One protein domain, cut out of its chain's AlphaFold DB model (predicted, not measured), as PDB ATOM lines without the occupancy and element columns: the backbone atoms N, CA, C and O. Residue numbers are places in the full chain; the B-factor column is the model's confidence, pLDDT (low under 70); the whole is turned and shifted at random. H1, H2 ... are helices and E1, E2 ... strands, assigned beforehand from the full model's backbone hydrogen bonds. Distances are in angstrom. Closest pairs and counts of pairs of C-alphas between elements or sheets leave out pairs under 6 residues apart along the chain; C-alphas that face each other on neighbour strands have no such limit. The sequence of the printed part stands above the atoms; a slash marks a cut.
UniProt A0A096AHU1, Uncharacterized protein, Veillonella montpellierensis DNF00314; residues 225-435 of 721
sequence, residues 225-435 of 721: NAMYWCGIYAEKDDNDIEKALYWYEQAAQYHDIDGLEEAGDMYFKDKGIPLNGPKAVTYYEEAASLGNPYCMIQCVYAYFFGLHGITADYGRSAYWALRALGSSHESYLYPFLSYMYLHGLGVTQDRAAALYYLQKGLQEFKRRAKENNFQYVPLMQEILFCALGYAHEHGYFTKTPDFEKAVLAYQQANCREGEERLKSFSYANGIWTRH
ATOM      1  N   ASN A 225     111.174 186.855 158.005       92.12
ATOM      2  CA  ASN A 225     110.175 186.050 158.709       92.12
ATOM      3  C   ASN A 225     109.074 185.560 157.753       92.12
ATOM      4  O   ASN A 225     108.602 184.427 157.835       92.12
ATOM      5  N   ALA A 226     108.679 186.401 156.797       95.81
ATOM      6  CA  ALA A 226     107.722 186.025 155.770       95.81
ATOM      7  C   ALA A 226     108.294 184.980 154.801       95.81
ATOM      8  O   ALA A 226     107.552 184.091 154.385       95.81
ATOM      9  N   MET A 227     109.593 185.045 154.477       97.81
ATOM     10  CA  MET A 227     110.285 183.994 153.721       97.81
ATOM     11  C   MET A 227     110.237 182.663 154.479       97.81
ATOM     12  O   MET A 227     109.825 181.663 153.897       97.81
ATOM     13  N   TYR A 228     110.529 182.654 155.783       96.12
ATOM     14  CA  TYR A 228     110.375 181.463 156.625       96.12
ATOM     15  C   TYR A 228     108.949 180.885 156.553       96.12
ATOM     16  O   TYR A 228     108.770 179.698 156.269       96.12
ATOM     17  N   TRP A 229     107.910 181.717 156.703       95.69
ATOM     18  CA  TRP A 229     106.522 181.251 156.572       95.69
ATOM     19  C   TRP A 229     106.192 180.722 155.174       95.69
ATOM     20  O   TRP A 229     105.449 179.748 155.058       95.69
ATOM     21  N   CYS A 230     106.734 181.323 154.111       97.94
ATOM     22  CA  CYS A 230     106.622 180.782 152.755       97.94
ATOM     23  C   CYS A 230     107.259 179.392 152.635       97.94
ATOM     24  O   CYS A 230     106.685 178.543 151.950       97.94
ATOM     25  N   GLY A 231     108.369 179.145 153.337       97.38
ATOM     26  CA  GLY A 231     108.981 177.824 153.465       97.38
ATOM     27  C   GLY A 231     108.059 176.823 154.158       97.38
ATOM     28  O   GLY A 231     107.791 175.764 153.600       97.38
ATOM     29  N   ILE A 232     107.458 177.199 155.292       94.50
ATOM     30  CA  ILE A 232     106.488 176.355 156.014       94.50
ATOM     31  C   ILE A 232     105.278 176.005 155.140       94.50
ATOM     32  O   ILE A 232     104.851 174.852 155.117       94.50
ATOM     33  N   TYR A 233     104.729 176.970 154.396       94.38
ATOM     34  CA  TYR A 233     103.623 176.701 153.473       94.38
ATOM     35  C   TYR A 233     104.032 175.740 152.353       94.38
ATOM     36  O   TYR A 233     103.251 174.872 151.977       94.38
ATOM     37  N   ALA A 234     105.249 175.873 151.825       94.69
ATOM     38  CA  ALA A 234     105.751 174.938 150.827       94.69
ATOM     39  C   ALA A 234     105.937 173.528 151.419       94.69
ATOM     40  O   ALA A 234     105.468 172.564 150.828       94.69
ATOM     41  N   GLU A 235     106.528 173.403 152.611       88.62
ATOM     42  CA  GLU A 235     106.812 172.104 153.233       88.62
ATOM     43  C   GLU A 235     105.532 171.377 153.669       88.62
ATOM     44  O   GLU A 235     105.383 170.183 153.423       88.62
ATOM     45  N   LYS A 236     104.612 172.076 154.347       86.00
ATOM     46  CA  LYS A 236     103.471 171.445 155.031       86.00
ATOM     47  C   LYS A 236     102.178 171.452 154.221       86.00
ATOM     48  O   LYS A 236     101.414 170.496 154.332       86.00
ATOM     49  N   ASP A 237     101.926 172.504 153.439       87.75
ATOM     50  CA  ASP A 237     100.661 172.660 152.705       87.75
ATOM     51  C   ASP A 237     100.799 172.209 151.246       87.75
ATOM     52  O   ASP A 237      99.924 171.508 150.737       87.75
ATOM     53  N   ASP A 238     101.889 172.599 150.573       88.06
ATOM     54  CA  ASP A 238     102.139 172.233 149.170       88.06
ATOM     55  C   ASP A 238     102.860 170.878 149.030       88.06
ATOM     56  O   ASP A 238     102.857 170.305 147.942       88.06
ATOM     57  N   ASN A 239     103.484 170.376 150.106       86.25
ATOM     58  CA  ASN A 239     104.394 169.221 150.095       86.25
ATOM     59  C   ASN A 239     105.536 169.362 149.057       86.25
ATOM     60  O   ASN A 239     105.946 168.397 148.413       86.25
ATOM     61  N   ASP A 240     106.036 170.589 148.890       90.62
ATOM     62  CA  ASP A 240     107.096 170.985 147.960       90.62
ATOM     63  C   ASP A 240     108.387 171.284 148.740       90.62
ATOM     64  O   ASP A 240     108.648 172.407 149.188       90.62
ATOM     65  N   ILE A 241     109.181 170.231 148.943       90.25
ATOM     66  CA  ILE A 241     110.401 170.241 149.763       90.25
ATOM     67  C   ILE A 241     111.498 171.126 149.152       90.25
ATOM     68  O   ILE A 241     112.213 171.812 149.885       90.25
ATOM     69  N   GLU A 242     111.628 171.163 147.824       92.75
ATOM     70  CA  GLU A 242     112.640 171.989 147.152       92.75
ATOM     71  C   GLU A 242     112.325 173.480 147.297       92.75
ATOM     72  O   GLU A 242     113.198 174.288 147.622       92.75
ATOM     73  N   LYS A 243     111.055 173.857 147.124       95.31
ATOM     74  CA  LYS A 243     110.603 175.234 147.332       95.31
ATOM     75  C   LYS A 243     110.667 175.642 148.800       95.31
ATOM     76  O   LYS A 243     110.974 176.799 149.087       95.31
ATOM     77  N   ALA A 244     110.399 174.718 149.723       96.81
ATOM     78  CA  ALA A 244     110.593 174.948 151.149       96.81
ATOM     79  C   ALA A 244     112.058 175.272 151.458       96.81
ATOM     80  O   ALA A 244     112.338 176.325 152.030       96.81
ATOM     81  N   LEU A 245     112.987 174.428 150.989       96.00
ATOM     82  CA  LEU A 245     114.425 174.650 151.132       96.00
ATOM     83  C   LEU A 245     114.839 176.014 150.582       96.00
ATOM     84  O   LEU A 245     115.530 176.759 151.272       96.00
ATOM     85  N   TYR A 246     114.385 176.357 149.373       97.12
ATOM     86  CA  TYR A 246     114.664 177.653 148.763       97.12
ATOM     87  C   TYR A 246     114.273 178.804 149.698       97.12
ATOM     88  O   TYR A 246     115.087 179.683 149.971       97.12
ATOM     89  N   TRP A 247     113.049 178.794 150.228       98.19
ATOM     90  CA  TRP A 247     112.574 179.866 151.100       98.19
ATOM     91  C   TRP A 247     113.288 179.917 152.451       98.19
ATOM     92  O   TRP A 247     113.573 181.015 152.930       98.19
ATOM     93  N   TYR A 248     113.620 178.768 153.043       97.88
ATOM     94  CA  TYR A 248     114.424 178.727 154.265       97.88
ATOM     95  C   TYR A 248     115.833 179.275 154.034       97.88
ATOM     96  O   TYR A 248     116.304 180.086 154.825       97.88
ATOM     97  N   GLU A 249     116.478 178.934 152.914       97.19
ATOM     98  CA  GLU A 249     117.779 179.504 152.551       97.19
ATOM     99  C   GLU A 249     117.696 181.013 152.281       97.19
ATOM    100  O   GLU A 249     118.612 181.745 152.652       97.19
ATOM    101  N   GLN A 250     116.606 181.504 151.679       96.94
ATOM    102  CA  GLN A 250     116.378 182.943 151.516       96.94
ATOM    103  C   GLN A 250     116.216 183.653 152.864       96.94
ATOM    104  O   GLN A 250     116.830 184.694 153.074       96.94
ATOM    105  N   ALA A 251     115.449 183.091 153.800       96.06
ATOM    106  CA  ALA A 251     115.323 183.638 155.152       96.06
ATOM    107  C   ALA A 251     116.676 183.629 155.892       96.06
ATOM    108  O   ALA A 251     117.072 184.631 156.494       96.06
ATOM    109  N   ALA A 252     117.427 182.530 155.769       94.94
ATOM    110  CA  ALA A 252     118.756 182.362 156.347       94.94
ATOM    111  C   ALA A 252     119.774 183.395 155.841       94.94
ATOM    112  O   ALA A 252     120.591 183.867 156.625       94.94
ATOM    113  N   GLN A 253     119.706 183.808 154.568       93.19
ATOM    114  CA  GLN A 253     120.578 184.864 154.019       93.19
ATOM    115  C   GLN A 253     120.457 186.202 154.756       93.19
ATOM    116  O   GLN A 253     121.388 187.003 154.716       93.19
ATOM    117  N   TYR A 254     119.333 186.436 155.431       90.50
ATOM    118  CA  TYR A 254     119.111 187.615 156.255       90.50
ATOM    119  C   TYR A 254     119.256 187.318 157.753       90.50
ATOM    120  O   TYR A 254     118.823 188.115 158.567       90.50
ATOM    121  N   HIS A 255     119.864 186.208 158.171       89.00
ATOM    122  CA  HIS A 255     120.018 185.875 159.595       89.00
ATOM    123  C   HIS A 255     118.680 185.664 160.335       89.00
ATOM    124  O   HIS A 255     118.583 185.902 161.543       89.00
ATOM    125  N   ASP A 256     117.623 185.239 159.631       91.69
ATOM    126  CA  ASP A 256     116.379 184.818 160.279       91.69
ATOM    127  C   ASP A 256     116.605 183.512 161.047       91.69
ATOM    128  O   ASP A 256     117.022 182.508 160.471       91.69
ATOM    129  N   ILE A 257     116.358 183.533 162.358       91.62
ATOM    130  CA  ILE A 257     116.686 182.415 163.252       91.62
ATOM    131  C   ILE A 257     115.889 181.153 162.897       91.62
ATOM    132  O   ILE A 257     116.460 180.062 162.913       91.62
ATOM    133  N   ASP A 258     114.604 181.300 162.568       92.75
ATOM    134  CA  ASP A 258     113.730 180.172 162.234       92.75
ATOM    135  C   ASP A 258     114.070 179.618 160.838       92.75
ATOM    136  O   ASP A 258     114.145 178.407 160.639       92.75
ATOM    137  N   GLY A 259     114.370 180.499 159.877       95.62
ATOM    138  CA  GLY A 259     114.875 180.120 158.556       95.62
ATOM    139  C   GLY A 259     116.211 179.372 158.602       95.62
ATOM    140  O   GLY A 259     116.374 178.367 157.911       95.62
ATOM    141  N   LEU A 260     117.153 179.825 159.436       96.69
ATOM    142  CA  LEU A 260     118.427 179.142 159.683       96.69
ATOM    143  C   LEU A 260     118.218 177.754 160.303       96.69
ATOM    144  O   LEU A 260     118.839 176.786 159.860       96.69
ATOM    145  N   GLU A 261     117.343 177.642 161.307       95.19
ATOM    146  CA  GLU A 261     117.008 176.363 161.939       95.19
ATOM    147  C   GLU A 261     116.448 175.364 160.922       95.19
ATOM    148  O   GLU A 261     116.982 174.258 160.790       95.19
ATOM    149  N   GLU A 262     115.423 175.761 160.163       95.50
ATOM    150  CA  GLU A 262     114.795 174.874 159.183       95.50
ATOM    151  C   GLU A 262     115.744 174.538 158.027       95.50
ATOM    152  O   GLU A 262     115.816 173.380 157.621       95.50
ATOM    153  N   ALA A 263     116.549 175.486 157.531       96.38
ATOM    154  CA  ALA A 263     117.569 175.189 156.522       96.38
ATOM    155  C   ALA A 263     118.594 174.161 157.037       96.38
ATOM    156  O   ALA A 263     118.950 173.223 156.317       96.38
ATOM    157  N   GLY A 264     119.033 174.294 158.293       94.94
ATOM    158  CA  GLY A 264     119.883 173.308 158.958       94.94
ATOM    159  C   GLY A 264     119.224 171.930 159.017       94.94
ATOM    160  O   GLY A 264     119.825 170.934 158.613       94.94
ATOM    161  N   ASP A 265     117.958 171.880 159.433       88.00
ATOM    162  CA  ASP A 265     117.163 170.656 159.509       88.00
ATOM    163  C   ASP A 265     116.972 169.968 158.161       88.00
ATOM    164  O   ASP A 265     117.047 168.742 158.103       88.00
ATOM    165  N   MET A 266     116.758 170.724 157.082       86.81
ATOM    166  CA  MET A 266     116.613 170.167 155.737       86.81
ATOM    167  C   MET A 266     117.874 169.410 155.310       86.81
ATOM    168  O   MET A 266     117.773 168.325 154.748       86.81
ATOM    169  N   TYR A 267     119.062 169.941 155.612       86.19
ATOM    170  CA  TYR A 267     120.330 169.283 155.277       86.19
ATOM    171  C   TYR A 267     120.763 168.210 156.284       86.19
ATOM    172  O   TYR A 267     121.605 167.371 155.954       86.19
ATOM    173  N   PHE A 268     120.240 168.236 157.512       78.38
ATOM    174  CA  PHE A 268     120.628 167.297 158.566       78.38
ATOM    175  C   PHE A 268     119.701 166.087 158.689       78.38
ATOM    176  O   PHE A 268     120.141 165.023 159.123       78.38
ATOM    177  N   LYS A 269     118.417 166.251 158.365       72.25
ATOM    178  CA  LYS A 269     117.383 165.220 158.492       72.25
ATOM    179  C   LYS A 269     117.010 164.698 157.110       72.25
ATOM    180  O   LYS A 269     117.025 165.437 156.134       72.25
ATOM    181  N   ASP A 270     116.630 163.427 157.038       67.38
ATOM    182  CA  ASP A 270     116.142 162.827 155.797       67.38
ATOM    183  C   ASP A 270     114.716 163.327 155.494       67.38
ATOM    184  O   ASP A 270     113.723 162.728 155.905       67.38
ATOM    185  N   LYS A 271     114.626 164.506 154.863       65.81
ATOM    186  CA  LYS A 271     113.376 165.173 154.452       65.81
ATOM    187  C   LYS A 271     113.121 165.061 152.936       65.81
ATOM    188  O   LYS A 271     112.325 165.820 152.395       65.81
ATOM    189  N   GLY A 272     113.799 164.144 152.240       68.81
ATOM    190  CA  GLY A 272     113.685 163.991 150.781       68.81
ATOM    191  C   GLY A 272     114.662 164.844 149.959       68.81
ATOM    192  O   GLY A 272     114.555 164.866 148.737       68.81
ATOM    193  N   ILE A 273     115.635 165.502 150.605       79.94
ATOM    194  CA  ILE A 273     116.814 166.087 149.945       79.94
ATOM    195  C   ILE A 273     118.101 165.377 150.403       79.94
ATOM    196  O   ILE A 273     118.125 164.815 151.500       79.94
ATOM    197  N   PRO A 274     119.190 165.390 149.606       78.31
ATOM    198  CA  PRO A 274     120.448 164.768 150.009       78.31
ATOM    199  C   PRO A 274     121.023 165.370 151.299       78.31
ATOM    200  O   PRO A 274     121.200 166.586 151.404       78.31
ATOM    201  N   LEU A 275     121.383 164.505 152.252       80.69
ATOM    202  CA  LEU A 275     122.014 164.903 153.510       80.69
ATOM    203  C   LEU A 275     123.343 165.635 153.268       80.69
ATOM    204  O   LEU A 275     124.187 165.193 152.485       80.69
ATOM    205  N   ASN A 276     123.562 166.726 154.000       86.19
ATOM    206  CA  ASN A 276     124.801 167.498 153.984       86.19
ATOM    207  C   ASN A 276     125.104 168.055 155.383       86.19
ATOM    208  O   ASN A 276     124.785 169.202 155.703       86.19
ATOM    209  N   GLY A 277     125.753 167.240 156.220       86.69
ATOM    210  CA  GLY A 277     126.109 167.613 157.590       86.69
ATOM    211  C   GLY A 277     126.925 168.911 157.699       86.69
ATOM    212  O   GLY A 277     126.542 169.780 158.482       86.69
ATOM    213  N   PRO A 278     128.010 169.108 156.920       92.81
ATOM    214  CA  PRO A 278     128.787 170.349 156.962       92.81
ATOM    215  C   PRO A 278     127.962 171.611 156.663       92.81
ATOM    216  O   PRO A 278     128.118 172.628 157.344       92.81
ATOM    217  N   LYS A 279     127.052 171.547 155.680       94.06
ATOM    218  CA  LYS A 279     126.158 172.669 155.367       94.06
ATOM    219  C   LYS A 279     125.130 172.888 156.480       94.06
ATOM    220  O   LYS A 279     124.953 174.022 156.913       94.06
ATOM    221  N   ALA A 280     124.534 171.815 157.002       94.19
ATOM    222  CA  ALA A 280     123.593 171.890 158.117       94.19
ATOM    223  C   ALA A 280     124.194 172.560 159.360       94.19
ATOM    224  O   ALA A 280     123.600 173.475 159.925       94.19
ATOM    225  N   VAL A 281     125.397 172.144 159.768       94.94
ATOM    226  CA  VAL A 281     126.057 172.709 160.954       94.94
ATOM    227  C   VAL A 281     126.435 174.168 160.762       94.94
ATOM    228  O   VAL A 281     126.386 174.913 161.730       94.94
ATOM    229  N   THR A 282     126.728 174.607 159.536       97.00
ATOM    230  CA  THR A 282     126.949 176.035 159.268       97.00
ATOM    231  C   THR A 282     125.705 176.856 159.633       97.00
ATOM    232  O   THR A 282     125.817 177.832 160.371       97.00
ATOM    233  N   TYR A 283     124.516 176.414 159.209       97.56
ATOM    234  CA  TYR A 283     123.259 177.075 159.577       97.56
ATOM    235  C   TYR A 283     122.956 176.981 161.075       97.56
ATOM    236  O   TYR A 283     122.583 177.979 161.696       97.56
ATOM    237  N   TYR A 284     123.165 175.811 161.688       96.06
ATOM    238  CA  TYR A 284     122.956 175.652 163.126       96.06
ATOM    239  C   TYR A 284     123.898 176.528 163.959       96.06
ATOM    240  O   TYR A 284     123.451 177.118 164.938       96.06
ATOM    241  N   GLU A 285     125.179 176.647 163.603       96.69
ATOM    242  CA  GLU A 285     126.128 177.503 164.326       96.69
ATOM    243  C   GLU A 285     125.743 178.979 164.231       96.69
ATOM    244  O   GLU A 285     125.868 179.716 165.211       96.69
ATOM    245  N   GLU A 286     125.233 179.403 163.078       95.12
ATOM    246  CA  GLU A 286     124.757 180.762 162.875       95.12
ATOM    247  C   GLU A 286     123.518 181.056 163.734       95.12
ATOM    248  O   GLU A 286     123.554 181.980 164.551       95.12
ATOM    249  N   ALA A 287     122.476 180.217 163.678       93.56
ATOM    250  CA  ALA A 287     121.298 180.356 164.542       93.56
ATOM    251  C   ALA A 287     121.658 180.268 166.036       93.56
ATOM    252  O   ALA A 287     121.159 181.041 166.860       93.56
ATOM    253  N   ALA A 288     122.569 179.364 166.405       92.94
ATOM    254  CA  ALA A 288     123.086 179.244 167.763       92.94
ATOM    255  C   ALA A 288     123.826 180.518 168.204       92.94
ATOM    256  O   ALA A 288     123.696 180.955 169.350       92.94
ATOM    257  N   SER A 289     124.579 181.162 167.308       91.00
ATOM    258  CA  SER A 289     125.263 182.423 167.606       91.00
ATOM    259  C   SER A 289     124.282 183.559 167.923       91.00
ATOM    260  O   SER A 289     124.561 184.346 168.832       91.00
ATOM    261  N   LEU A 290     123.114 183.551 167.265       86.19
ATOM    262  CA  LEU A 290     121.989 184.473 167.455       86.19
ATOM    263  C   LEU A 290     121.104 184.124 168.664       86.19
ATOM    264  O   LEU A 290     120.174 184.859 168.984       86.19
ATOM    265  N   GLY A 291     121.417 183.038 169.378       85.56
ATOM    266  CA  GLY A 291     120.773 182.681 170.640       85.56
ATOM    267  C   GLY A 291     119.748 181.553 170.553       85.56
ATOM    268  O   GLY A 291     119.075 181.316 171.553       85.56
ATOM    269  N   ASN A 292     119.639 180.838 169.427       87.88
ATOM    270  CA  ASN A 292     118.723 179.704 169.294       87.88
ATOM    271  C   ASN A 292     119.202 178.487 170.124       87.88
ATOM    272  O   ASN A 292     120.218 177.871 169.777       87.88
ATOM    273  N   PRO A 293     118.484 178.081 171.196       88.12
ATOM    274  CA  PRO A 293     118.914 176.971 172.048       88.12
ATOM    275  C   PRO A 293     118.804 175.599 171.377       88.12
ATOM    276  O   PRO A 293     119.579 174.697 171.698       88.12
ATOM    277  N   TYR A 294     117.850 175.428 170.457       87.44
ATOM    278  CA  TYR A 294     117.683 174.188 169.704       87.44
ATOM    279  C   TYR A 294     118.900 173.940 168.813       87.44
ATOM    280  O   TYR A 294     119.524 172.881 168.894       87.44
ATOM    281  N   CYS A 295     119.307 174.950 168.048       91.56
ATOM    282  CA  CYS A 295     120.470 174.882 167.172       91.56
ATOM    283  C   CYS A 295     121.781 174.691 167.951       91.56
ATOM    284  O   CYS A 295     122.653 173.948 167.500       91.56
ATOM    285  N   MET A 296     121.913 175.263 169.159       92.50
ATOM    286  CA  MET A 296     123.052 174.959 170.043       92.50
ATOM    287  C   MET A 296     123.120 173.463 170.381       92.50
ATOM    288  O   MET A 296     124.196 172.870 170.330       92.50
ATOM    289  N   ILE A 297     121.984 172.830 170.692       89.06
ATOM    290  CA  ILE A 297     121.915 171.385 170.966       89.06
ATOM    291  C   ILE A 297     122.240 170.567 169.712       89.06
ATOM    292  O   ILE A 297     122.982 169.588 169.811       89.06
ATOM    293  N   GLN A 298     121.753 170.975 168.535       87.44
ATOM    294  CA  GLN A 298     122.110 170.302 167.284       87.44
ATOM    295  C   GLN A 298     123.614 170.374 167.012       87.44
ATOM    296  O   GLN A 298     124.212 169.360 166.658       87.44
ATOM    297  N   CYS A 299     124.259 171.516 167.279       92.25
ATOM    298  CA  CYS A 299     125.715 171.635 167.197       92.25
ATOM    299  C   CYS A 299     126.419 170.682 168.172       92.25
ATOM    300  O   CYS A 299     127.369 169.998 167.786       92.25
ATOM    301  N   VAL A 300     125.942 170.586 169.422       92.06
ATOM    302  CA  VAL A 300     126.483 169.640 170.412       92.06
ATOM    303  C   VAL A 300     126.429 168.219 169.870       92.06
ATOM    304  O   VAL A 300     127.454 167.546 169.887       92.06
ATOM    305  N   TYR A 301     125.286 167.774 169.344       85.31
ATOM    306  CA  TYR A 301     125.132 166.421 168.801       85.31
ATOM    307  C   TYR A 301     126.001 166.193 167.569       85.31
ATOM    308  O   TYR A 301     126.731 165.203 167.497       85.31
ATOM    309  N   ALA A 302     125.959 167.120 166.619       84.38
ATOM    310  CA  ALA A 302     126.673 167.010 165.362       84.38
ATOM    311  C   ALA A 302     128.187 166.867 165.581       84.38
ATOM    312  O   ALA A 302     128.799 165.950 165.033       84.38
ATOM    313  N   TYR A 303     128.773 167.696 166.451       89.62
ATOM    314  CA  TYR A 303     130.199 167.628 166.771       89.62
ATOM    315  C   TYR A 303     130.566 166.528 167.762       89.62
ATOM    316  O   TYR A 303     131.663 165.988 167.675       89.62
ATOM    317  N   PHE A 304     129.693 166.175 168.705       86.38
ATOM    318  CA  PHE A 304     130.005 165.115 169.664       86.38
ATOM    319  C   PHE A 304     130.068 163.744 168.985       86.38
ATOM    320  O   PHE A 304     130.927 162.927 169.312       86.38
ATOM    321  N   PHE A 305     129.166 163.498 168.030       78.62
ATOM    322  CA  PHE A 305     129.065 162.214 167.339       78.62
ATOM    323  C   PHE A 305     129.729 162.196 165.960       78.62
ATOM    324  O   PHE A 305     130.023 161.116 165.472       78.62
ATOM    325  N   GLY A 306     129.989 163.343 165.326       78.88
ATOM    326  CA  GLY A 306     130.529 163.374 163.960       78.88
ATOM    327  C   GLY A 306     129.538 162.840 162.915       78.88
ATOM    328  O   GLY A 306     129.869 161.982 162.099       78.88
ATOM    329  N   LEU A 307     128.285 163.305 162.972       73.75
ATOM    330  CA  LEU A 307     127.190 162.793 162.135       73.75
ATOM    331  C   LEU A 307     127.273 163.300 160.688       73.75
ATOM    332  O   LEU A 307     127.809 164.369 160.427       73.75
ATOM    333  N   HIS A 308     126.710 162.551 159.736       71.19
ATOM    334  CA  HIS A 308     126.465 163.012 158.356       71.19
ATOM    335  C   HIS A 308     127.686 163.636 157.640       71.19
ATOM    336  O   HIS A 308     127.564 164.631 156.926       71.19
ATOM    337  N   GLY A 309     128.875 163.054 157.836       75.38
ATOM    338  CA  GLY A 309     130.123 163.521 157.215       75.38
ATOM    339  C   GLY A 309     130.845 164.637 157.981       75.38
ATOM    340  O   GLY A 309     131.824 165.185 157.479       75.38
ATOM    341  N   ILE A 310     130.394 164.970 159.190       84.06
ATOM    342  CA  ILE A 310     131.056 165.921 160.088       84.06
ATOM    343  C   ILE A 310     132.145 165.191 160.881       84.06
ATOM    344  O   ILE A 310     131.948 164.076 161.357       84.06
ATOM    345  N   THR A 311     133.307 165.820 161.057       85.62
ATOM    346  CA  THR A 311     134.345 165.280 161.949       85.62
ATOM    347  C   THR A 311     133.978 165.582 163.398       85.62
ATOM    348  O   THR A 311     133.606 166.713 163.708       85.62
ATOM    349  N   ALA A 312     134.089 164.591 164.287       86.38
ATOM    350  CA  ALA A 312     133.838 164.822 165.705       86.38
ATOM    351  C   ALA A 312     134.816 165.872 166.272       86.38
ATOM    352  O   ALA A 312     136.024 165.790 166.049       86.38
ATOM    353  N   ASP A 313     134.287 166.845 167.013       92.25
ATOM    354  CA  ASP A 313     135.031 167.947 167.626       92.25
ATOM    355  C   ASP A 313     134.468 168.225 169.025       92.25
ATOM    356  O   ASP A 313     133.521 168.991 169.230       92.25
ATOM    357  N   TYR A 314     135.061 167.583 170.031       91.38
ATOM    358  CA  TYR A 314     134.619 167.749 171.412       91.38
ATOM    359  C   TYR A 314     134.822 169.174 171.939       91.38
ATOM    360  O   TYR A 314     134.095 169.588 172.836       91.38
ATOM    361  N   GLY A 315     135.770 169.942 171.387       94.88
ATOM    362  CA  GLY A 315     135.987 171.338 171.770       94.88
ATOM    363  C   GLY A 315     134.814 172.220 171.349       94.88
ATOM    364  O   GLY A 315     134.269 172.959 172.170       94.88
ATOM    365  N   ARG A 316     134.361 172.088 170.095       96.12
ATOM    366  CA  ARG A 316     133.149 172.774 169.610       96.12
ATOM    367  C   ARG A 316     131.887 172.273 170.302       96.12
ATOM    368  O   ARG A 316     131.033 173.081 170.661       96.12
ATOM    369  N   SER A 317     131.784 170.967 170.546       95.06
ATOM    370  CA  SER A 317     130.669 170.399 171.308       95.06
ATOM    371  C   SER A 317     130.591 171.002 172.719       95.06
ATOM    372  O   SER A 317     129.545 171.512 173.121       95.06
ATOM    373  N   ALA A 318     131.712 171.056 173.445       95.81
ATOM    374  CA  ALA A 318     131.783 171.681 174.760       95.81
ATOM    375  C   ALA A 318     131.462 173.180 174.721       95.81
ATOM    376  O   ALA A 318     130.717 173.666 175.573       95.81
ATOM    377  N   TYR A 319     131.978 173.906 173.726       97.19
ATOM    378  CA  TYR A 319     131.696 175.329 173.539       97.19
ATOM    379  C   TYR A 319     130.187 175.602 173.450       97.19
ATOM    380  O   TYR A 319     129.661 176.416 174.215       97.19
ATOM    381  N   TRP A 320     129.475 174.891 172.572       96.44
ATOM    382  CA  TRP A 320     128.033 175.076 172.400       96.44
ATOM    383  C   TRP A 320     127.228 174.580 173.605       96.44
ATOM    384  O   TRP A 320     126.292 175.259 174.031       96.44
ATOM    385  N   ALA A 321     127.630 173.463 174.223       95.19
ATOM    386  CA  ALA A 321     126.981 172.944 175.425       95.19
ATOM    387  C   ALA A 321     127.055 173.937 176.597       95.19
ATOM    388  O   ALA A 321     126.068 174.150 177.297       95.19
ATOM    389  N   LEU A 322     128.208 174.583 176.799       95.06
ATOM    390  CA  LEU A 322     128.375 175.584 177.853       95.06
ATOM    391  C   LEU A 322     127.604 176.876 177.552       95.06
ATOM    392  O   LEU A 322     127.050 177.472 178.473       95.06
ATOM    393  N   ARG A 323     127.519 177.294 176.282       94.12
ATOM    394  CA  ARG A 323     126.737 178.477 175.876       94.12
ATOM    395  C   ARG A 323     125.230 178.308 176.040       94.12
ATOM    396  O   ARG A 323     124.548 179.302 176.264       94.12
ATOM    397  N   ALA A 324     124.726 177.085 175.931       92.25
ATOM    398  CA  ALA A 324     123.305 176.784 176.071       92.25
ATOM    399  C   ALA A 324     122.846 176.593 177.531       92.25
ATOM    400  O   ALA A 324     121.650 176.394 177.774       92.25
ATOM    401  N   LEU A 325     123.756 176.667 178.512       89.94
ATOM    402  CA  LEU A 325     123.397 176.684 179.934       89.94
ATOM    403  C   LEU A 325     122.557 177.926 180.269       89.94
ATOM    404  O   LEU A 325     122.849 179.028 179.806       89.94
ATOM    405  N   GLY A 326     121.510 177.755 181.078       85.44
ATOM    406  CA  GLY A 326     120.524 178.801 181.370       85.44
ATOM    407  C   GLY A 326     119.409 178.945 180.327       85.44
ATOM    408  O   GLY A 326     118.493 179.738 180.534       85.44
ATOM    409  N   SER A 327     119.445 178.178 179.231       85.06
ATOM    410  CA  SER A 327     118.332 178.104 178.276       85.06
ATOM    411  C   SER A 327     117.225 177.156 178.751       85.06
ATOM    412  O   SER A 327     117.433 176.298 179.609       85.06
ATOM    413  N   SER A 328     116.050 177.237 178.121       78.50
ATOM    414  CA  SER A 328     114.923 176.322 178.367       78.50
ATOM    415  C   SER A 328     115.234 174.844 178.082       78.50
ATOM    416  O   SER A 328     114.495 173.967 178.531       78.50
ATOM    417  N   HIS A 329     116.334 174.555 177.378       78.75
ATOM    418  CA  HIS A 329     116.733 173.210 176.971       78.75
ATOM    419  C   HIS A 329     118.057 172.749 177.604       78.75
ATOM    420  O   HIS A 329     118.606 171.723 177.202       78.75
ATOM    421  N   GLU A 330     118.567 173.440 178.630       85.50
ATOM    422  CA  GLU A 330     119.858 173.094 179.248       85.50
ATOM    423  C   GLU A 330     119.932 171.641 179.759       85.50
ATOM    424  O   GLU A 330     120.998 171.027 179.775       85.50
ATOM    425  N   SER A 331     118.793 171.047 180.135       87.56
ATOM    426  CA  SER A 331     118.754 169.707 180.722       87.56
ATOM    427  C   SER A 331     119.116 168.583 179.749       87.56
ATOM    428  O   SER A 331     119.548 167.514 180.186       87.56
ATOM    429  N   TYR A 332     119.020 168.838 178.439       85.19
ATOM    430  CA  TYR A 332     119.469 167.921 177.388       85.19
ATOM    431  C   TYR A 332     121.003 167.811 177.318       85.19
ATOM    432  O   TYR A 332     121.536 166.845 176.778       85.19
ATOM    433  N   LEU A 333     121.727 168.771 177.901       90.94
ATOM    434  CA  LEU A 333     123.183 168.886 177.792       90.94
ATOM    435  C   LEU A 333     123.927 168.224 178.953       90.94
ATOM    436  O   LEU A 333     125.119 167.942 178.841       90.94
ATOM    437  N   TYR A 334     123.240 167.949 180.065       94.25
ATOM    438  CA  TYR A 334     123.851 167.376 181.267       94.25
ATOM    439  C   TYR A 334     124.599 166.053 181.032       94.25
ATOM    440  O   TYR A 334     125.712 165.935 181.547       94.25
ATOM    441  N   PRO A 335     124.085 165.084 180.244       90.94
ATOM    442  CA  PRO A 335     124.830 163.862 179.930       90.94
ATOM    443  C   PRO A 335     126.154 164.165 179.227       90.94
ATOM    444  O   PRO A 335     127.201 163.700 179.673       90.94
ATOM    445  N   PHE A 336     126.124 165.015 178.198       91.94
ATOM    446  CA  PHE A 336     127.298 165.401 177.413       91.94
ATOM    447  C   PHE A 336     128.330 166.125 178.265       91.94
ATOM    448  O   PHE A 336     129.491 165.736 178.275       91.94
ATOM    449  N   LEU A 337     127.909 167.136 179.029       95.38
ATOM    450  CA  LEU A 337     128.798 167.871 179.926       95.38
ATOM    451  C   LEU A 337     129.407 166.948 180.982       95.38
ATOM    452  O   LEU A 337     130.614 167.001 181.208       95.38
ATOM    453  N   SER A 338     128.605 166.064 181.585       95.56
ATOM    454  CA  SER A 338     129.115 165.108 182.567       95.56
ATOM    455  C   SER A 338     130.194 164.212 181.969       95.56
ATOM    456  O   SER A 338     131.272 164.105 182.542       95.56
ATOM    457  N   TYR A 339     129.951 163.655 180.783       92.44
ATOM    458  CA  TYR A 339     130.874 162.769 180.086       92.44
ATOM    459  C   TYR A 339     132.141 163.511 179.624       92.44
ATOM    460  O   TYR A 339     133.256 163.054 179.874       92.44
ATOM    461  N   MET A 340     132.000 164.703 179.036       93.62
ATOM    462  CA  MET A 340     133.133 165.521 178.587       93.62
ATOM    463  C   MET A 340     134.051 165.925 179.743       93.62
ATOM    464  O   MET A 340     135.260 165.733 179.646       93.62
ATOM    465  N   TYR A 341     133.506 166.406 180.865       95.62
ATOM    466  CA  TYR A 341     134.312 166.743 182.045       95.62
ATOM    467  C   TYR A 341     134.937 165.515 182.711       95.62
ATOM    468  O   TYR A 341     136.041 165.605 183.252       95.62
ATOM    469  N   LEU A 342     134.258 164.366 182.666       92.44
ATOM    470  CA  LEU A 342     134.742 163.115 183.243       92.44
ATOM    471  C   LEU A 342     135.972 162.584 182.505       92.44
ATOM    472  O   LEU A 342     136.901 162.086 183.144       92.44
ATOM    473  N   HIS A 343     135.985 162.725 181.180       88.44
ATOM    474  CA  HIS A 343     137.031 162.204 180.301       88.44
ATOM    475  C   HIS A 343     138.014 163.270 179.793       88.44
ATOM    476  O   HIS A 343     139.020 162.920 179.185       88.44
ATOM    477  N   GLY A 344     137.768 164.557 180.058       91.00
ATOM    478  CA  GLY A 344     138.589 165.655 179.536       91.00
ATOM    479  C   GLY A 344     138.444 165.855 178.022       91.00
ATOM    480  O   GLY A 344     139.407 166.214 177.348       91.00
ATOM    481  N   LEU A 345     137.260 165.585 177.466       89.69
ATOM    482  CA  LEU A 345     136.986 165.735 176.036       89.69
ATOM    483  C   LEU A 345     136.570 167.168 175.720       89.69
ATOM    484  O   LEU A 345     135.496 167.603 176.126       89.69
ATOM    485  N   GLY A 346     137.415 167.914 175.008       90.69
ATOM    486  CA  GLY A 346     137.131 169.311 174.645       90.69
ATOM    487  C   GLY A 346     137.139 170.300 175.818       90.69
ATOM    488  O   GLY A 346     137.042 171.506 175.610       90.69
ATOM    489  N   VAL A 347     137.301 169.800 177.043       94.44
ATOM    490  CA  VAL A 347     137.417 170.553 178.295       94.44
ATOM    491  C   VAL A 347     138.549 169.974 179.134       94.44
ATOM    492  O   VAL A 347     138.938 168.819 178.968       94.44
ATOM    493  N   THR A 348     139.068 170.755 180.082       94.69
ATOM    494  CA  THR A 348     139.965 170.191 181.102       94.69
ATOM    495  C   THR A 348     139.176 169.211 181.965       94.69
ATOM    496  O   THR A 348     138.064 169.525 182.387       94.69
ATOM    497  N   GLN A 349     139.743 168.030 182.221       93.50
ATOM    498  CA  GLN A 349     139.113 167.035 183.083       93.50
ATOM    499  C   GLN A 349     138.832 167.640 184.466       93.50
ATOM    500  O   GLN A 349     139.749 168.091 185.152       93.50
ATOM    501  N   ASP A 350     137.568 167.621 184.882       95.88
ATOM    502  CA  ASP A 350     137.121 168.155 186.166       95.88
ATOM    503  C   ASP A 350     136.080 167.215 186.770       95.88
ATOM    504  O   ASP A 350     134.924 167.141 186.352       95.88
ATOM    505  N   ARG A 351     136.504 166.484 187.801       93.31
ATOM    506  CA  ARG A 351     135.654 165.503 188.477       93.31
ATOM    507  C   ARG A 351     134.497 166.160 189.222       93.31
ATOM    508  O   ARG A 351     133.417 165.583 189.267       93.31
ATOM    509  N   ALA A 352     134.701 167.334 189.817       95.88
ATOM    510  CA  ALA A 352     133.644 168.003 190.565       95.88
ATOM    511  C   ALA A 352     132.543 168.485 189.611       95.88
ATOM    512  O   ALA A 352     131.364 168.222 189.858       95.88
ATOM    513  N   ALA A 353     132.932 169.098 188.488       96.25
ATOM    514  CA  ALA A 353     132.000 169.495 187.436       96.25
ATOM    515  C   ALA A 353     131.285 168.281 186.820       96.25
ATOM    516  O   ALA A 353     130.059 168.286 186.693       96.25
ATOM    517  N   ALA A 354     132.020 167.205 186.511       95.88
ATOM    518  CA  ALA A 354     131.444 165.977 185.967       95.88
ATOM    519  C   ALA A 354     130.351 165.402 186.878       95.88
ATOM    520  O   ALA A 354     129.239 165.141 186.422       95.88
ATOM    521  N   LEU A 355     130.635 165.258 188.178       97.00
ATOM    522  CA  LEU A 355     129.671 164.738 189.149       97.00
ATOM    523  C   LEU A 355     128.479 165.680 189.350       97.00
ATOM    524  O   LEU A 355     127.359 165.203 189.525       97.00
ATOM    525  N   TYR A 356     128.691 166.997 189.292       97.00
ATOM    526  CA  TYR A 356     127.611 167.982 189.355       97.00
ATOM    527  C   TYR A 356     126.620 167.812 188.191       97.00
ATOM    528  O   TYR A 356     125.417 167.647 188.419       97.00
ATOM    529  N   TYR A 357     127.110 167.779 186.947       97.12
ATOM    530  CA  TYR A 357     126.253 167.590 185.773       97.12
ATOM    531  C   TYR A 357     125.648 166.184 185.715       97.12
ATOM    532  O   TYR A 357     124.480 166.039 185.358       97.12
ATOM    533  N   LEU A 358     126.380 165.155 186.149       96.19
ATOM    534  CA  LEU A 358     125.867 163.788 186.256       96.19
ATOM    535  C   LEU A 358     124.677 163.710 187.224       96.19
ATOM    536  O   LEU A 358     123.647 163.119 186.904       96.19
ATOM    537  N   GLN A 359     124.771 164.360 188.390       96.44
ATOM    538  CA  GLN A 359     123.667 164.432 189.351       96.44
ATOM    539  C   GLN A 359     122.450 165.164 188.776       96.44
ATOM    540  O   GLN A 359     121.324 164.689 188.937       96.44
ATOM    541  N   LYS A 360     122.659 166.284 188.074       95.50
ATOM    542  CA  LYS A 360     121.592 167.020 187.376       95.50
ATOM    543  C   LYS A 360     120.919 166.165 186.295       95.50
ATOM    544  O   LYS A 360     119.693 166.090 186.256       95.50
ATOM    545  N   GLY A 361     121.704 165.462 185.477       92.38
ATOM    546  CA  GLY A 361     121.206 164.550 184.447       92.38
ATOM    547  C   GLY A 361     120.367 163.408 185.025       92.38
ATOM    548  O   GLY A 361     119.275 163.136 184.535       92.38
ATOM    549  N   LEU A 362     120.812 162.797 186.129       91.81
ATOM    550  CA  LEU A 362     120.061 161.738 186.815       91.81
ATOM    551  C   LEU A 362     118.763 162.236 187.460       91.81
ATOM    552  O   LEU A 362     117.774 161.501 187.489       91.81
ATOM    553  N   GLN A 363     118.745 163.461 187.993       92.12
ATOM    554  CA  GLN A 363     117.521 164.081 188.510       92.12
ATOM    555  C   GLN A 363     116.501 164.289 187.389       92.12
ATOM    556  O   GLN A 363     115.339 163.914 187.546       92.12
ATOM    557  N   GLU A 364     116.945 164.820 186.249       86.75
ATOM    558  CA  GLU A 364     116.088 165.035 185.086       86.75
ATOM    559  C   GLU A 364     115.568 163.715 184.505       86.75
ATOM    560  O   GLU A 364     114.373 163.585 184.243       86.75
ATOM    561  N   PHE A 365     116.435 162.706 184.375       83.69
ATOM    562  CA  PHE A 365     116.049 161.363 183.942       83.69
ATOM    563  C   PHE A 365     114.932 160.789 184.826       83.69
ATOM    564  O   PHE A 365     113.895 160.354 184.323       83.69
ATOM    565  N   LYS A 366     115.090 160.861 186.156       84.00
ATOM    566  CA  LYS A 366     114.068 160.408 187.118       84.00
ATOM    567  C   LYS A 366     112.765 161.199 187.004       84.00
ATOM    568  O   LYS A 366     111.690 160.606 187.091       84.00
ATOM    569  N   ARG A 367     112.846 162.521 186.820       82.94
ATOM    570  CA  ARG A 367     111.675 163.394 186.648       82.94
ATOM    571  C   ARG A 367     110.872 162.989 185.409       82.94
ATOM    572  O   ARG A 367     109.679 162.719 185.533       82.94
ATOM    573  N   ARG A 368     111.527 162.854 184.249       73.50
ATOM    574  CA  ARG A 368     110.868 162.473 182.985       73.50
ATOM    575  C   ARG A 368     110.306 161.055 183.008       73.50
ATOM    576  O   ARG A 368     109.187 160.845 182.544       73.50
ATOM    577  N   ALA A 369     111.028 160.105 183.609       67.50
ATOM    578  CA  ALA A 369     110.540 158.738 183.789       67.50
ATOM    579  C   ALA A 369     109.227 158.691 184.597       67.50
ATOM    580  O   ALA A 369     108.333 157.911 184.280       67.50
ATOM    581  N   LYS A 370     109.072 159.559 185.609       69.88
ATOM    582  CA  LYS A 370     107.847 159.659 186.419       69.88
ATOM    583  C   LYS A 370     106.675 160.296 185.667       69.88
ATOM    584  O   LYS A 370     105.528 159.939 185.914       69.88
ATOM    585  N   GLU A 371     106.948 161.234 184.768       69.38
ATOM    586  CA  GLU A 371     105.926 161.943 183.984       69.38
ATOM    587  C   GLU A 371     105.328 161.084 182.854       69.38
ATOM    588  O   GLU A 371     104.469 161.559 182.118       69.38
ATOM    589  N   ASN A 372     105.770 159.825 182.707       51.28
ATOM    590  CA  ASN A 372     105.445 158.934 181.587       51.28
ATOM    591  C   ASN A 372     105.736 159.568 180.211       51.28
ATOM    592  O   ASN A 372     105.232 159.135 179.175       51.28
ATOM    593  N   ASN A 373     106.573 160.607 180.211       48.09
ATOM    594  CA  ASN A 373     107.036 161.304 179.034       48.09
ATOM    595  C   ASN A 373     108.269 160.548 178.534       48.09
ATOM    596  O   ASN A 373     109.405 160.876 178.877       48.09
ATOM    597  N   PHE A 374     108.026 159.469 177.783       41.00
ATOM    598  CA  PHE A 374     109.014 158.475 177.334       41.00
ATOM    599  C   PHE A 374     110.087 159.036 176.368       41.00
ATOM    600  O   PHE A 374     110.797 158.290 175.702       41.00
ATOM    601  N   GLN A 375     110.232 160.359 176.276       46.22
ATOM    602  CA  GLN A 375     111.200 161.056 175.432       46.22
ATOM    603  C   GLN A 375     112.418 161.552 176.230       46.22
ATOM    604  O   GLN A 375     112.873 162.688 176.073       46.22
ATOM    605  N   TYR A 376     112.999 160.708 177.086       51.12
ATOM    606  CA  TYR A 376     114.441 160.832 177.298       51.12
ATOM    607  C   TYR A 376     115.102 160.179 176.086       51.12
ATOM    608  O   TYR A 376     114.954 158.977 175.878       51.12
ATOM    609  N   VAL A 377     115.721 160.986 175.218       60.44
ATOM    610  CA  VAL A 377     116.325 160.498 173.969       60.44
ATOM    611  C   VAL A 377     117.288 159.354 174.324       60.44
ATOM    612  O   VAL A 377     118.165 159.586 175.155       60.44
ATOM    613  N   PRO A 378     117.149 158.143 173.742       62.78
ATOM    614  CA  PRO A 378     117.956 156.968 174.103       62.78
ATOM    615  C   PRO A 378     119.460 157.258 174.179       62.78
ATOM    616  O   PRO A 378     120.129 156.882 175.134       62.78
ATOM    617  N   LEU A 379     119.937 158.089 173.257       69.06
ATOM    618  CA  LEU A 379     121.306 158.575 173.182       69.06
ATOM    619  C   LEU A 379     121.800 159.305 174.442       69.06
ATOM    620  O   LEU A 379     122.935 159.131 174.877       69.06
ATOM    621  N   MET A 380     120.943 160.123 175.050       75.62
ATOM    622  CA  MET A 380     121.258 160.802 176.305       75.62
ATOM    623  C   MET A 380     121.340 159.812 177.466       75.62
ATOM    624  O   MET A 380     122.151 160.004 178.367       75.62
ATOM    625  N   GLN A 381     120.512 158.759 177.450       77.00
ATOM    626  CA  GLN A 381     120.550 157.695 178.456       77.00
ATOM    627  C   GLN A 381     121.873 156.948 178.375       77.00
ATOM    628  O   GLN A 381     122.554 156.808 179.385       77.00
ATOM    629  N   GLU A 382     122.248 156.530 177.170       78.19
ATOM    630  CA  GLU A 382     123.506 155.837 176.907       78.19
ATOM    631  C   GLU A 382     124.687 156.620 177.486       78.19
ATOM    632  O   GLU A 382     125.424 156.092 178.314       78.19
ATOM    633  N   ILE A 383     124.809 157.907 177.148       85.56
ATOM    634  CA  ILE A 383     125.903 158.755 177.645       85.56
ATOM    635  C   ILE A 383     125.836 158.929 179.163       85.56
ATOM    636  O   ILE A 383     126.853 158.795 179.842       85.56
ATOM    637  N   LEU A 384     124.651 159.219 179.709       90.00
ATOM    638  CA  LEU A 384     124.480 159.474 181.137       90.00
ATOM    639  C   LEU A 384     124.882 158.256 181.976       90.00
ATOM    640  O   LEU A 384     125.575 158.395 182.982       90.00
ATOM    641  N   PHE A 385     124.445 157.066 181.572       88.31
ATOM    642  CA  PHE A 385     124.698 155.838 182.314       88.31
ATOM    643  C   PHE A 385     126.089 155.255 182.029       88.31
ATOM    644  O   PHE A 385     126.701 154.722 182.954       88.31
ATOM    645  N   CYS A 386     126.646 155.439 180.822       87.75
ATOM    646  CA  CYS A 386     128.053 155.122 180.544       87.75
ATOM    647  C   CYS A 386     128.971 156.039 181.410       87.75
ATOM    648  O   CYS A 386     129.884 155.538 182.072       87.75
ATOM    649  N   ALA A 387     128.651 157.333 181.580       91.94
ATOM    650  CA  ALA A 387     129.338 158.226 182.532       91.94
ATOM    651  C   ALA A 387     129.136 157.823 184.009       91.94
ATOM    652  O   ALA A 387     130.076 157.864 184.808       91.94
ATOM    653  N   LEU A 388     127.918 157.415 184.387       95.00
ATOM    654  CA  LEU A 388     127.609 156.960 185.746       95.00
ATOM    655  C   LEU A 388     128.413 155.715 186.126       95.00
ATOM    656  O   LEU A 388     128.991 155.665 187.215       95.00
ATOM    657  N   GLY A 389     128.470 154.731 185.227       92.25
ATOM    658  CA  GLY A 389     129.252 153.519 185.427       92.25
ATOM    659  C   GLY A 389     130.728 153.838 185.612       92.25
ATOM    660  O   GLY A 389     131.332 153.363 186.576       92.25
ATOM    661  N   TYR A 390     131.276 154.743 184.794       91.44
ATOM    662  CA  TYR A 390     132.671 155.176 184.906       91.44
ATOM    663  C   TYR A 390     132.980 155.827 186.248       91.44
ATOM    664  O   TYR A 390     134.001 155.525 186.875       91.44
ATOM    665  N   ALA A 391     132.080 156.690 186.718       93.38
ATOM    666  CA  ALA A 391     132.220 157.352 188.003       93.38
ATOM    667  C   ALA A 391     132.182 156.363 189.182       93.38
ATOM    668  O   ALA A 391     132.931 156.540 190.146       93.38
ATOM    669  N   HIS A 392     131.357 155.313 189.116       94.38
ATOM    670  CA  HIS A 392     131.329 154.255 190.132       94.38
ATOM    671  C   HIS A 392     132.543 153.324 190.054       94.38
ATOM    672  O   HIS A 392     133.145 153.033 191.089       94.38
ATOM    673  N   GLU A 393     132.960 152.934 188.849       90.88
ATOM    674  CA  GLU A 393     134.137 152.091 188.603       90.88
ATOM    675  C   GLU A 393     135.407 152.700 189.206       90.88
ATOM    676  O   GLU A 393     136.233 151.985 189.766       90.88
ATOM    677  N   HIS A 394     135.551 154.023 189.132       90.31
ATOM    678  CA  HIS A 394     136.719 154.737 189.652       90.31
ATOM    679  C   HIS A 394     136.502 155.318 191.058       90.31
ATOM    680  O   HIS A 394     137.379 155.997 191.594       90.31
ATOM    681  N   GLY A 395     135.339 155.074 191.670       91.12
ATOM    682  CA  GLY A 395     135.037 155.527 193.025       91.12
ATOM    683  C   GLY A 395     134.916 157.042 193.170       91.12
ATOM    684  O   GLY A 395     135.195 157.577 194.237       91.12
ATOM    685  N   TYR A 396     134.515 157.774 192.134       92.44
ATOM    686  CA  TYR A 396     134.472 159.239 192.180       92.44
ATOM    687  C   TYR A 396     133.435 159.793 193.165       92.44
ATOM    688  O   TYR A 396     133.652 160.860 193.731       92.44
ATOM    689  N   PHE A 397     132.361 159.053 193.444       88.62
ATOM    690  CA  PHE A 397     131.391 159.425 194.481       88.62
ATOM    691  C   PHE A 397     131.883 159.135 195.906       88.62
ATOM    692  O   PHE A 397     131.573 159.873 196.837       88.62
ATOM    693  N   THR A 398     132.615 158.037 196.081       90.31
ATOM    694  CA  THR A 398     132.843 157.380 197.380       90.31
ATOM    695  C   THR A 398     134.314 157.314 197.786       90.31
ATOM    696  O   THR A 398     134.623 156.828 198.867       90.31
ATOM    697  N   LYS A 399     135.230 157.804 196.943       90.88
ATOM    698  CA  LYS A 399     136.700 157.640 196.998       90.88
ATOM    699  C   LYS A 399     137.206 156.203 196.834       90.88
ATOM    700  O   LYS A 399     138.390 156.016 196.572       90.88
ATOM    701  N   THR A 400     136.335 155.208 196.953       91.12
ATOM    702  CA  THR A 400     136.604 153.796 196.663       91.12
ATOM    703  C   THR A 400     135.672 153.307 195.556       91.12
ATOM    704  O   THR A 400     134.505 153.713 195.561       91.12
ATOM    705  N   PRO A 401     136.137 152.453 194.628       92.00
ATOM    706  CA  PRO A 401     135.285 151.862 193.600       92.00
ATOM    707  C   PRO A 401     134.029 151.178 194.149       92.00
ATOM    708  O   PRO A 401     134.071 150.535 195.196       92.00
ATOM    709  N   ASP A 402     132.928 151.304 193.411       93.31
ATOM    710  CA  ASP A 402     131.659 150.613 193.652       93.31
ATOM    711  C   ASP A 402     131.307 149.806 192.394       93.31
ATOM    712  O   ASP A 402     130.635 150.290 191.481       93.31
ATOM    713  N   PHE A 403     131.854 148.592 192.299       90.00
ATOM    714  CA  PHE A 403     131.755 147.775 191.087       90.00
ATOM    715  C   PHE A 403     130.343 147.258 190.820       90.00
ATOM    716  O   PHE A 403     129.966 147.120 189.660       90.00
ATOM    717  N   GLU A 404     129.538 147.038 191.860       87.62
ATOM    718  CA  GLU A 404     128.137 146.649 191.696       87.62
ATOM    719  C   GLU A 404     127.346 147.767 191.007       87.62
ATOM    720  O   GLU A 404     126.703 147.534 189.981       87.62
ATOM    721  N   LYS A 405     127.454 149.011 191.497       89.00
ATOM    722  CA  LYS A 405     126.799 150.152 190.839       89.00
ATOM    723  C   LYS A 405     127.386 150.459 189.469       89.00
ATOM    724  O   LYS A 405     126.642 150.896 188.592       89.00
ATOM    725  N   ALA A 406     128.686 150.235 189.271       88.56
ATOM    726  CA  ALA A 406     129.320 150.406 187.969       88.56
ATOM    727  C   ALA A 406     128.725 149.449 186.928       88.56
ATOM    728  O   ALA A 406     128.261 149.897 185.882       88.56
ATOM    729  N   VAL A 407     128.663 148.153 187.249       82.38
ATOM    730  CA  VAL A 407     128.077 147.119 186.386       82.38
ATOM    731  C   VAL A 407     126.610 147.420 186.088       82.38
ATOM    732  O   VAL A 407     126.222 147.425 184.922       82.38
ATOM    733  N   LEU A 408     125.810 147.754 187.108       80.88
ATOM    734  CA  LEU A 408     124.402 148.118 186.919       80.88
ATOM    735  C   LEU A 408     124.238 149.326 185.991       80.88
ATOM    736  O   LEU A 408     123.370 149.324 185.120       80.88
ATOM    737  N   ALA A 409     125.068 150.355 186.158       83.94
ATOM    738  CA  ALA A 409     125.017 151.535 185.311       83.94
ATOM    739  C   ALA A 409     125.435 151.219 183.866       83.94
ATOM    740  O   ALA A 409     124.751 151.651 182.945       83.94
ATOM    741  N   TYR A 410     126.478 150.418 183.638       81.44
ATOM    742  CA  TYR A 410     126.860 150.010 182.280       81.44
ATOM    743  C   TYR A 410     125.789 149.160 181.590       81.44
ATOM    744  O   TYR A 410     125.493 149.387 180.417       81.44
ATOM    745  N   GLN A 411     125.142 148.251 182.324       74.69
ATOM    746  CA  GLN A 411     123.984 147.502 181.829       74.69
ATOM    747  C   GLN A 411     122.813 148.432 181.472       74.69
ATOM    748  O   GLN A 411     122.164 148.251 180.446       74.69
ATOM    749  N   GLN A 412     122.552 149.458 182.289       74.00
ATOM    750  CA  GLN A 412     121.504 150.457 182.029       74.00
ATOM    751  C   GLN A 412     121.830 151.394 180.867       74.00
ATOM    752  O   GLN A 412     120.914 151.908 180.214       74.00
ATOM    753  N   ALA A 413     123.117 151.631 180.621       75.00
ATOM    754  CA  ALA A 413     123.576 152.435 179.509       75.00
ATOM    755  C   ALA A 413     123.318 151.741 178.177       75.00
ATOM    756  O   ALA A 413     122.893 152.404 177.239       75.00
ATOM    757  N   ASN A 414     123.527 150.419 178.120       67.00
ATOM    758  CA  ASN A 414     123.253 149.598 176.940       67.00
ATOM    759  C   ASN A 414     123.888 150.190 175.662       67.00
ATOM    760  O   ASN A 414     123.256 150.262 174.611       67.00
ATOM    761  N   CYS A 415     125.123 150.680 175.814       68.19
ATOM    762  CA  CYS A 415     125.935 151.366 174.811       68.19
ATOM    763  C   CYS A 415     127.194 150.518 174.536       68.19
ATOM    764  O   CYS A 415     127.667 149.849 175.458       68.19
ATOM    765  N   ARG A 416     127.771 150.563 173.320       70.94
ATOM    766  CA  ARG A 416     128.984 149.788 172.958       70.94
ATOM    767  C   ARG A 416     130.107 149.941 173.984       70.94
ATOM    768  O   ARG A 416     130.724 148.963 174.397       70.94
ATOM    769  N   GLU A 417     130.346 151.171 174.439       76.69
ATOM    770  CA  GLU A 417     131.338 151.431 175.485       76.69
ATOM    771  C   GLU A 417     130.982 150.730 176.807       76.69
ATOM    772  O   GLU A 417     131.855 150.146 177.445       76.69
ATOM    773  N   GLY A 418     129.713 150.758 177.220       78.06
ATOM    774  CA  GLY A 418     129.249 150.083 178.432       78.06
ATOM    775  C   GLY A 418     129.490 148.574 178.378       78.06
ATOM    776  O   GLY A 418     130.013 148.005 179.332       78.06
ATOM    777  N   GLU A 419     129.186 147.928 177.253       74.00
ATOM    778  CA  GLU A 419     129.406 146.487 177.067       74.00
ATOM    779  C   GLU A 419     130.887 146.110 177.042       74.00
ATOM    780  O   GLU A 419     131.287 145.122 177.657       74.00
ATOM    781  N   GLU A 420     131.733 146.900 176.381       75.19
ATOM    782  CA  GLU A 420     133.178 146.671 176.419       75.19
ATOM    783  C   GLU A 420     133.741 146.812 177.834       75.19
ATOM    784  O   GLU A 420     134.576 146.009 178.253       75.19
ATOM    785  N   ARG A 421     133.246 147.785 178.602       81.50
ATOM    786  CA  ARG A 421     133.623 147.944 180.009       81.50
ATOM    787  C   ARG A 421     133.158 146.769 180.857       81.50
ATOM    788  O   ARG A 421     133.929 146.308 181.695       81.50
ATOM    789  N   LEU A 422     131.960 146.231 180.609       81.25
ATOM    790  CA  LEU A 422     131.437 145.054 181.315       81.25
ATOM    791  C   LEU A 422     132.351 143.824 181.190       81.25
ATOM    792  O   LEU A 422     132.447 143.062 182.148       81.25
ATOM    793  N   LYS A 423     133.098 143.670 180.085       81.62
ATOM    794  CA  LYS A 423     134.071 142.569 179.904       81.62
ATOM    795  C   LYS A 423     135.200 142.573 180.937       81.62
ATOM    796  O   LYS A 423     135.813 141.539 181.174       81.62
ATOM    797  N   SER A 424     135.470 143.717 181.568       82.44
ATOM    798  CA  SER A 424     136.483 143.832 182.621       82.44
ATOM    799  C   SER A 424     135.989 143.350 183.991       82.44
ATOM    800  O   SER A 424     136.754 143.409 184.948       82.44
ATOM    801  N   PHE A 425     134.736 142.903 184.134       83.56
ATOM    802  CA  PHE A 425     134.150 142.520 185.421       83.56
ATOM    803  C   PHE A 425     133.790 141.033 185.477       83.56
ATOM    804  O   PHE A 425     133.295 140.457 184.514       83.56
ATOM    805  N   SER A 426     133.966 140.420 186.647       82.75
ATOM    806  CA  SER A 426     133.436 139.089 186.958       82.75
ATOM    807  C   SER A 426     132.702 139.085 188.289       82.75
ATOM    808  O   SER A 426     133.073 139.819 189.206       82.75
ATOM    809  N   TYR A 427     131.735 138.185 188.431       83.06
ATOM    810  CA  TYR A 427     131.006 137.981 189.674       83.06
ATOM    811  C   TYR A 427     131.365 136.633 190.302       83.06
ATOM    812  O   TYR A 427     131.131 135.584 189.704       83.06
ATOM    813  N   ALA A 428     131.930 136.654 191.511       78.56
ATOM    814  CA  ALA A 428     132.275 135.449 192.260       78.56
ATOM    815  C   ALA A 428     132.039 135.659 193.761       78.56
ATOM    816  O   ALA A 428     132.354 136.712 194.309       78.56
ATOM    817  N   ASN A 429     131.488 134.651 194.445       81.44
ATOM    818  CA  ASN A 429     131.241 134.671 195.898       81.44
ATOM    819  C   ASN A 429     130.430 135.883 196.402       81.44
ATOM    820  O   ASN A 429     130.659 136.366 197.509       81.44
ATOM    821  N   GLY A 430     129.487 136.386 195.600       75.75
ATOM    822  CA  GLY A 430     128.673 137.548 195.970       75.75
ATOM    823  C   GLY A 430     129.363 138.902 195.776       75.75
ATOM    824  O   GLY A 430     128.821 139.919 196.195       75.75
ATOM    825  N   ILE A 431     130.556 138.925 195.174       77.25
ATOM    826  CA  ILE A 431     131.379 140.124 195.024       77.25
ATOM    827  C   ILE A 431     131.715 140.316 193.544       77.25
ATOM    828  O   ILE A 431     132.180 139.400 192.863       77.25
ATOM    829  N   TRP A 432     131.488 141.533 193.051       81.44
ATOM    830  CA  TRP A 432     131.991 141.968 191.753       81.44
ATOM    831  C   TRP A 432     133.469 142.327 191.865       81.44
ATOM    832  O   TRP A 432     133.855 143.132 192.711       81.44
ATOM    833  N   THR A 433     134.291 141.758 190.991       84.19
ATOM    834  CA  THR A 433     135.715 142.083 190.868       84.19
ATOM    835  C   THR A 433     136.014 142.559 189.461       84.19
ATOM    836  O   THR A 433     135.465 142.026 188.497       84.19
ATOM    837  N   ARG A 434     136.907 143.540 189.341       84.06
ATOM    838  CA  ARG A 434     137.439 143.990 188.058       84.06
ATOM    839  C   ARG A 434     138.772 143.295 187.783       84.06
ATOM    840  O   ARG A 434     139.623 143.261 188.669       84.06
ATOM    841  N   HIS A 435     138.950 142.791 186.570       82.75
ATOM    842  CA  HIS A 435     140.212 142.246 186.078       82.75
ATOM    843  C   HIS A 435     140.861 143.240 185.122       82.75
ATOM    844  O   HIS A 435     140.188 143.847 184.287       82.75
TER     845      HIS A 435
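What this domain is: This is residues 225 to 435 of the 721 residues of an uncharacterized protein of Veillonella montpellierensis DNF00314 (UniProt A0A096AHU1). Eleven helices are stacked one after another in a long, winding row, each packing on the next, with H1 at one end of the longest axis and a small strand hairpin, E1 and E2, at the other. H9 sits among H7, H8, H10 and H11, while the far end of H8 sticks out with residues 369 to 374. The printed part has 211 residues, with helices H1 to H11 followed by strands E1 and E2, an antiparallel sheet in the order E1 - E2; the class is mostly helix. It is only just compact, close to loose, with a radius of gyration of the C-alphas of 20.1 A, and only just elongated, spanning 67 by 34 by 30 A.

Where its parts are: H1, residues 225 to 237, begins with C-alpha 225 at (110.175, 186.050, 158.709). H2 is residues 241 to 253, H3 257 to 268, H4 277 to 289 and H5 293 to 305, 18.5 A long. H6 is residues 314 to 323 and H7 334 to 343. H8, residues 351 to 370, is the longest helix at 28.5 A; H9, residues 378 to 393, measures 22.3 A. H10 is residues 403 to 413 and H11 416 to 422. E1, residues 425 to 428, and E2, residues 431 to 434, are each 10.0 A long; C-alpha 434 is at (137.439, 143.990, 188.058).

How they stand to each other: H1 and H2 form a hairpin, closest at the C-alphas of Gly 231 and Ala 244, 4.0 A apart. H2 touches H3 at a steep tilt of 46 degrees, closest at C-alphas 248 and 259, 4.5 A. H3, H4 and H5 form an up-and-down bundle, each helix running against the one before; C-alphas 264 and 280 are the closest of H3 and H4, 4.1 A. H5 and H6 touch at C-alphas 300 and 317, 4.3 A, and H6 and H7 at 321 and 337, 7.0 A. H7 and H8 touch at C-alphas 338 and 354, 4.2 A. H9, the hub, touches H7, H8, H10 and, only just, H11, with 3 pairs of C-alphas within 8 A; H10 runs opposite ways to it at a shallow tilt of 10 degrees. In the hairpin of E1 and E2, N 426 and O 433 are within hydrogen-bond range at 2.9 A. In each helix every O i to N i+4 pair is within this range.

The domain as a whole: C-alphas 226 and 429 are the two farthest apart, 69.3 A. The printed part has no cut and no long link. Residues 270 to 272, 369 to 379 and 414 to 415 have pLDDT under 70.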